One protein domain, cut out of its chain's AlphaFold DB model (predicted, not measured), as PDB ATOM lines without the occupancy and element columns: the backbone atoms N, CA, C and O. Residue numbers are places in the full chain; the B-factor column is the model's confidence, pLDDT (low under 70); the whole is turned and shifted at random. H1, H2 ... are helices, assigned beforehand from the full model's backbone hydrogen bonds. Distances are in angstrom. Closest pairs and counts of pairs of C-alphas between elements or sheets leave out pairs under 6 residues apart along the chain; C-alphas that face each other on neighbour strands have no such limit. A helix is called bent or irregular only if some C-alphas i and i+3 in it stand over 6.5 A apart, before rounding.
ATOM      1  N   TYR A   4     144.662 171.963 115.008       87.75
ATOM      2  CA  TYR A   4     143.499 172.751 115.412       87.75
ATOM      3  C   TYR A   4     142.268 171.870 115.674       87.75
ATOM      4  O   TYR A   4     141.615 172.020 116.702       87.75
ATOM      5  N   ASP A   5     142.003 170.888 114.806       86.44
ATOM      6  CA  ASP A   5     140.888 169.949 114.995       86.44
ATOM      7  C   ASP A   5     141.062 169.107 116.265       86.44
ATOM      8  O   ASP A   5     140.087 168.807 116.946       86.44
ATOM      9  N   ARG A   6     142.305 168.729 116.604       83.25
ATOM     10  CA  ARG A   6     142.613 168.018 117.857       83.25
ATOM     11  C   ARG A   6     142.334 168.897 119.075       83.25
ATOM     12  O   ARG A   6     141.689 168.423 119.999       83.25
ATOM     13  N   LEU A   7     142.750 170.163 119.045       83.50
ATOM     14  CA  LEU A   7     142.502 171.106 120.137       83.50
ATOM     15  C   LEU A   7     141.003 171.345 120.365       83.50
ATOM     16  O   LEU A   7     140.557 171.380 121.504       83.50
ATOM     17  N   MET A   8     140.219 171.486 119.293       86.94
ATOM     18  CA  MET A   8     138.767 171.676 119.410       86.94
ATOM     19  C   MET A   8     138.037 170.406 119.876       86.94
ATOM     20  O   MET A   8     136.950 170.498 120.442       86.94
ATOM     21  N   ALA A   9     138.618 169.227 119.643       84.81
ATOM     22  CA  ALA A   9     138.074 167.947 120.094       84.81
ATOM     23  C   ALA A   9     138.476 167.582 121.537       84.81
ATOM     24  O   ALA A   9     137.859 166.700 122.137       84.81
ATOM     25  N   GLU A  10     139.502 168.225 122.100       82.94
ATOM     26  CA  GLU A  10     139.940 167.998 123.475       82.94
ATOM     27  C   GLU A  10     138.986 168.685 124.463       82.94
ATOM     28  O   GLU A  10     138.855 169.908 124.514       82.94
ATOM     29  N   ALA A  11     138.303 167.883 125.283       78.38
ATOM     30  CA  ALA A  11     137.492 168.400 126.375       78.38
ATOM     31  C   ALA A  11     138.399 169.022 127.447       78.38
ATOM     32  O   ALA A  11     139.249 168.339 128.020       78.38
ATOM     33  N   ILE A  12     138.194 170.306 127.750       80.62
ATOM     34  CA  ILE A  12     138.887 170.979 128.853       80.62
ATOM     35  C   ILE A  12     138.355 170.395 130.166       80.62
ATOM     36  O   ILE A  12     137.150 170.495 130.421       80.62
ATOM     37  N   PRO A  13     139.209 169.813 131.028       80.88
ATOM     38  CA  PRO A  13     138.773 169.346 132.333       80.88
ATOM     39  C   PRO A  13     138.183 170.509 133.133       80.88
ATOM     40  O   PRO A  13     138.881 171.462 133.489       80.88
ATOM     41  N   ILE A  14     136.884 170.443 133.418       81.94
ATOM     42  CA  ILE A  14     136.224 171.431 134.267       81.94
ATOM     43  C   ILE A  14     136.589 171.099 135.710       81.94
ATOM     44  O   ILE A  14     136.366 169.980 136.176       81.94
ATOM     45  N   ARG A  15     137.151 172.075 136.436       79.88
ATOM     46  CA  ARG A  15     137.369 171.931 137.879       79.88
ATOM     47  C   ARG A  15     136.014 171.634 138.542       79.88
ATOM     48  O   ARG A  15     135.098 172.436 138.360       79.88
ATOM     49  N   PRO A  16     135.887 170.554 139.336       81.19
ATOM     50  CA  PRO A  16     134.666 170.284 140.080       81.19
ATOM     51  C   PRO A  16     134.286 171.499 140.927       81.19
ATOM     52  O   PRO A  16     135.133 172.077 141.616       81.19
ATOM     53  N   VAL A  17     133.021 171.906 140.855       81.69
ATOM     54  CA  VAL A  17     132.498 172.939 141.747       81.69
ATOM     55  C   VAL A  17     132.415 172.323 143.136       81.69
ATOM     56  O   VAL A  17     131.721 171.327 143.325       81.69
ATOM     57  N   ASP A  18     133.136 172.893 144.098       82.62
ATOM     58  CA  ASP A  18     132.984 172.515 145.500       82.62
ATOM     59  C   ASP A  18     131.658 173.098 146.016       82.62
ATOM     60  O   ASP A  18     131.537 174.328 146.100       82.62
ATOM     61  N   PRO A  19     130.658 172.256 146.345       78.44
ATOM     62  CA  PRO A  19     129.356 172.726 146.805       78.44
ATOM     63  C   PRO A  19     129.430 173.458 148.153       78.44
ATOM     64  O   PRO A  19     128.497 174.174 148.502       78.44
ATOM     65  N   ASN A  20     130.533 173.326 148.899       82.88
ATOM     66  CA  ASN A  20     130.745 173.999 150.181       82.88
ATOM     67  C   ASN A  20     131.507 175.324 150.045       82.88
ATOM     68  O   ASN A  20     131.757 176.008 151.043       82.88
ATOM     69  N   ARG A  21     131.899 175.709 148.825       81.88
ATOM     70  CA  ARG A  21     132.661 176.934 148.598       81.88
ATOM     71  C   ARG A  21     131.766 178.153 148.788       81.88
ATOM     72  O   ARG A  21     131.058 178.570 147.876       81.88
ATOM     73  N   ARG A  22     131.860 178.774 149.963       88.81
ATOM     74  CA  ARG A  22     131.299 180.106 150.217       88.81
ATOM     75  C   ARG A  22     132.352 181.204 150.035       88.81
ATOM     76  O   ARG A  22     133.537 180.956 150.275       88.81
ATOM     77  N   PRO A  23     131.943 182.425 149.656       88.12
ATOM     78  CA  PRO A  23     132.803 183.593 149.767       88.12
ATOM     79  C   PRO A  23     133.301 183.758 151.207       88.12
ATOM     80  O   PRO A  23     132.560 183.533 152.169       88.12
ATOM     81  N   TRP A  24     134.564 184.148 151.350       88.38
ATOM     82  CA  TRP A  24     135.116 184.505 152.650       88.38
ATOM     83  C   TRP A  24     134.518 185.818 153.133       88.38
ATOM     84  O   TRP A  24     134.410 186.787 152.376       88.38
ATOM     85  N   THR A  25     134.191 185.859 154.417       90.44
ATOM     86  CA  THR A  25     133.890 187.103 155.119       90.44
ATOM     87  C   THR A  25     135.118 188.017 155.134       90.44
ATOM     88  O   THR A  25     136.252 187.565 154.959       90.44
ATOM     89  N   GLN A  26     134.907 189.311 155.375       87.44
ATOM     90  CA  GLN A  26     136.003 190.273 155.510       87.44
ATOM     91  C   GLN A  26     137.003 189.844 156.599       87.44
ATOM     92  O   GLN A  26     138.207 189.856 156.369       87.44
ATOM     93  N   GLN A  27     136.500 189.375 157.744       89.62
ATOM     94  CA  GLN A  27     137.326 188.902 158.856       89.62
ATOM     95  C   GLN A  27     138.212 187.712 158.462       89.62
ATOM     96  O   GLN A  27     139.383 187.667 158.832       89.62
ATOM     97  N   GLU A  28     137.677 186.757 157.697       91.94
ATOM     98  CA  GLU A  28     138.444 185.604 157.207       91.94
ATOM     99  C   GLU A  28     139.539 186.030 156.220       91.94
ATOM    100  O   GLU A  28     140.650 185.507 156.270       91.94
ATOM    101  N   GLN A  29     139.255 187.015 155.362       90.69
ATOM    102  CA  GLN A  29     140.250 187.578 154.446       90.69
ATOM    103  C   GLN A  29     141.381 188.288 155.197       90.69
ATOM    104  O   GLN A  29     142.549 188.079 154.872       90.69
ATOM    105  N   ASP A  30     141.051 189.088 156.209       89.38
ATOM    106  CA  ASP A  30     142.037 189.854 156.974       89.38
ATOM    107  C   ASP A  30     142.902 188.931 157.854       89.38
ATOM    108  O   ASP A  30     144.122 189.092 157.912       89.38
ATOM    109  N   ALA A  31     142.310 187.894 158.459       90.94
ATOM    110  CA  ALA A  31     143.050 186.870 159.200       90.94
ATOM    111  C   ALA A  31     144.000 186.075 158.291       90.94
ATOM    112  O   ALA A  31     145.154 185.830 158.649       90.94
ATOM    113  N   HIS A  32     143.538 185.698 157.095       92.75
ATOM    114  CA  HIS A  32     144.381 185.014 156.119       92.75
ATOM    115  C   HIS A  32     145.531 185.903 155.640       92.75
ATOM    116  O   HIS A  32     146.668 185.443 155.544       92.75
ATOM    117  N   TRP A  33     145.259 187.185 155.390       91.75
ATOM    118  CA  TRP A  33     146.286 188.151 155.021       91.75
ATOM    119  C   TRP A  33     147.348 188.304 156.117       91.75
ATOM    120  O   TRP A  33     148.538 188.208 155.830       91.75
ATOM    121  N   ALA A  34     146.942 188.435 157.383       91.81
ATOM    122  CA  ALA A  34     147.878 188.495 158.506       91.81
ATOM    123  C   ALA A  34     148.757 187.232 158.614       91.81
ATOM    124  O   ALA A  34     149.963 187.329 158.869       91.81
ATOM    125  N   ALA A  35     148.180 186.050 158.371       93.50
ATOM    126  CA  ALA A  35     148.929 184.797 158.327       93.50
ATOM    127  C   ALA A  35     149.954 184.789 157.178       93.50
ATOM    128  O   ALA A  35     151.117 184.451 157.400       93.50
ATOM    129  N   LEU A  36     149.563 185.228 155.976       92.88
ATOM    130  CA  LEU A  36     150.466 185.360 154.826       92.88
ATOM    131  C   LEU A  36     151.622 186.324 155.112       92.88
ATOM    132  O   LEU A  36     152.780 185.974 154.899       92.88
ATOM    133  N   CYS A  37     151.325 187.504 155.653       92.50
ATOM    134  CA  CYS A  37     152.319 188.494 156.065       92.50
ATOM    135  C   CYS A  37     153.324 187.928 157.069       92.50
ATOM    136  O   CYS A  37     154.519 188.201 156.983       92.50
ATOM    137  N   THR A  38     152.855 187.099 158.002       92.94
ATOM    138  CA  THR A  38     153.727 186.431 158.974       92.94
ATOM    139  C   THR A  38     154.677 185.449 158.285       92.94
ATOM    140  O   THR A  38     155.868 185.445 158.582       92.94
ATOM    141  N   VAL A  39     154.180 184.658 157.328       94.44
ATOM    142  CA  VAL A  39     154.988 183.681 156.575       94.44
ATOM    143  C   VAL A  39     156.023 184.361 155.673       94.44
ATOM    144  O   VAL A  39     157.149 183.886 155.563       94.44
ATOM    145  N   VAL A  40     155.658 185.476 155.041       91.94
ATOM    146  CA  VAL A  40     156.526 186.224 154.112       91.94
ATOM    147  C   VAL A  40     157.512 187.147 154.850       91.94
ATOM    148  O   VAL A  40     158.432 187.685 154.239       91.94
ATOM    149  N   GLY A  41     157.374 187.307 156.170       90.69
ATOM    150  CA  GLY A  41     158.256 188.160 156.975       90.69
ATOM    151  C   GLY A  41     157.915 189.652 156.901       90.69
ATOM    152  O   GLY A  41     158.762 190.492 157.188       90.69
ATOM    153  N   THR A  42     156.675 189.991 156.544       89.19
ATOM    154  CA  THR A  42     156.138 191.360 156.483       89.19
ATOM    155  C   THR A  42     154.958 191.554 157.449       89.19
ATOM    156  O   THR A  42     153.864 191.946 157.030       89.19
ATOM    157  N   PRO A  43     155.124 191.262 158.757       86.19
ATOM    158  CA  PRO A  43     154.027 191.333 159.717       86.19
ATOM    159  C   PRO A  43     153.438 192.748 159.783       86.19
ATOM    160  O   PRO A  43     154.165 193.738 159.832       86.19
ATOM    161  N   GLY A  44     152.107 192.843 159.793       81.56
ATOM    162  CA  GLY A  44     151.393 194.121 159.877       81.56
ATOM    163  C   GLY A  44     151.271 194.893 158.560       81.56
ATOM    164  O   GLY A  44     150.760 196.011 158.578       81.56
ATOM    165  N   ALA A  45     151.696 194.330 157.421       85.00
ATOM    166  CA  ALA A  45     151.426 194.952 156.128       85.00
ATOM    167  C   ALA A  45     149.911 195.044 155.881       85.00
ATOM    168  O   ALA A  45     149.176 194.069 156.053       85.00
ATOM    169  N   GLN A  46     149.447 196.221 155.466       81.19
ATOM    170  CA  GLN A  46     148.036 196.461 155.187       81.19
ATOM    171  C   GLN A  46     147.579 195.631 153.985       81.19
ATOM    172  O   GLN A  46     148.290 195.528 152.983       81.19
ATOM    173  N   ARG A  47     146.381 195.040 154.081       80.75
ATOM    174  CA  ARG A  47     145.781 194.322 152.954       80.75
ATOM    175  C   ARG A  47     145.467 195.315 151.831       80.75
ATOM    176  O   ARG A  47     144.785 196.302 152.115       80.75
ATOM    177  N   PRO A  48     145.902 195.057 150.584       79.81
ATOM    178  CA  PRO A  48     145.544 195.901 149.455       79.81
ATOM    179  C   PRO A  48     144.028 195.943 149.294       79.81
ATOM    180  O   PRO A  48     143.366 194.898 149.247       79.81
ATOM    181  N   ASN A  49     143.471 197.143 149.189       73.94
ATOM    182  CA  ASN A  49     142.056 197.298 148.889       73.94
ATOM    183  C   ASN A  49     141.816 197.039 147.393       73.94
ATOM    184  O   ASN A  49     142.683 197.276 146.554       73.94
ATOM    185  N   HIS A  50     140.623 196.560 147.029       62.50
ATOM    186  CA  HIS A  50     140.277 196.253 145.631       62.50
ATOM    187  C   HIS A  50     140.536 197.438 144.680       62.50
ATOM    188  O   HIS A  50     140.942 197.243 143.540       62.50
ATOM    189  N   THR A  51     140.370 198.670 145.162       59.97
ATOM    190  CA  THR A  51     140.651 199.906 144.420       59.97
ATOM    191  C   THR A  51     142.129 200.083 144.056       59.97
ATOM    192  O   THR A  51     142.426 200.651 143.010       59.97
ATOM    193  N   GLU A  52     143.053 199.582 144.880       56.38
ATOM    194  CA  GLU A  52     144.504 199.685 144.659       56.38
ATOM    195  C   GLU A  52     144.996 198.637 143.647       56.38
ATOM    196  O   GLU A  52     145.801 198.949 142.770       56.38
ATOM    197  N   ASN A  53     144.426 197.425 143.669       53.47
ATOM    198  CA  ASN A  53     144.766 196.365 142.709       53.47
ATOM    199  C   ASN A  53     144.367 196.700 141.261       53.47
ATOM    200  O   ASN A  53     145.033 196.259 140.322       53.47
ATOM    201  N   THR A  54     143.306 197.488 141.054       50.53
ATOM    202  CA  THR A  54     142.935 197.977 139.715       50.53
ATOM    203  C   THR A  54     143.995 198.924 139.153       50.53
ATOM    204  O   THR A  54     144.275 198.882 137.960       50.53
ATOM    205  N   ALA A  55     144.610 199.750 140.005       50.91
ATOM    206  CA  ALA A  55     145.667 200.669 139.593       50.91
ATOM    207  C   ALA A  55     146.988 199.936 139.295       50.91
ATOM    208  O   ALA A  55     147.688 200.308 138.360       50.91
ATOM    209  N   GLN A  56     147.310 198.870 140.037       49.00
ATOM    210  CA  GLN A  56     148.533 198.082 139.817       49.00
ATOM    211  C   GLN A  56     148.477 197.162 138.588       49.00
ATOM    212  O   GLN A  56     149.515 196.933 137.982       49.00
ATOM    213  N   ASN A  57     147.302 196.660 138.193       46.62
ATOM    214  CA  ASN A  57     147.144 195.839 136.980       46.62
ATOM    215  C   ASN A  57     146.912 196.663 135.695       46.62
ATOM    216  O   ASN A  57     146.742 196.085 134.623       46.62
ATOM    217  N   ALA A  58     146.842 197.993 135.802       48.22
ATOM    218  CA  ALA A  58     146.677 198.911 134.673       48.22
ATOM    219  C   ALA A  58     148.006 199.537 134.194       48.22
ATOM    220  O   ALA A  58     147.983 200.380 133.296       48.22
TER     221      ALA A  58
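Overview. This is residues 4 to 58 of the 59 residues of an uncharacterized protein of Streptomyces sp. NEAU-sy36 (UniProt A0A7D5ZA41). This is an open, stretched shape with three separate helices and no packed core: a short helix, H1, sits at the far end of a long unwound arm, residues 10 to 25, which leads to the longest helix, H2, after which residues 41 to 49 fold back beside H2 and lead to a short helix, H3, that sticks out near the end of the printed part. The arm, H2 and H3 together make a wide, open V, with its corner near residues 19 to 21, and residues 4 to 23 and 49 to 58 stand free. The printed part has 55 residues with three named helices in the order H1, H2, H3 and no named strand, and its class is all helix. It is extended, with a radius of gyration of the C-alphas of 18.3 A, and elongated, with spans of 52 by 33 by 23 A.

Arrangement. H1, residues 4 to 9, stands free and touches no helix. A long link of 16 residues, 10 to 25, joins it to H2, residues 26 to 40, and these two helices are apart, with no C-alpha of the one within 8 A of the other. H2 is joined by a short link of 9 residues to H3, residues 50 to 56, and H2 and H3 are apart too. H1 and H3 are also apart. In H1 and H2 every O i to N i+4 pair is within hydrogen-bond range, while in H3 it is 2 of 3.

Along the chain. H1 begins at Tyr 4, with its C-alpha at (143.499, 172.751, 115.412), and ends at Ala 9, 8.6 A from first to last C-alpha. H2 runs from Gln 26, with its C-alpha at (136.003, 190.273, 155.510), to Val 40, with its C-alpha at (156.526, 186.224, 154.112), and is 21.0 A long from first to last C-alpha. H3 runs from His 50 to Gln 56, whose C-alpha is at (148.533, 198.082, 139.817), and measures 10.3 A from first to last C-alpha. No helix is bent or irregular.

Size, cuts and confidence. The two C-alphas farthest apart are those of Asp 5 and Gly 44, at 52.0 A, and the C-alphas of Tyr 4 and Ala 58, the first and last printed residues, are 32.6 A apart. The printed part has no cut. The long link is that from H1 to H2, and the C-alphas of its residues 10 to 25 lie 11 to 27 A from the mean of the C-alphas. The mean pLDDT of the printed part is 80.8; residues 50 to 58 are under 70, and H3 has a mean of 55.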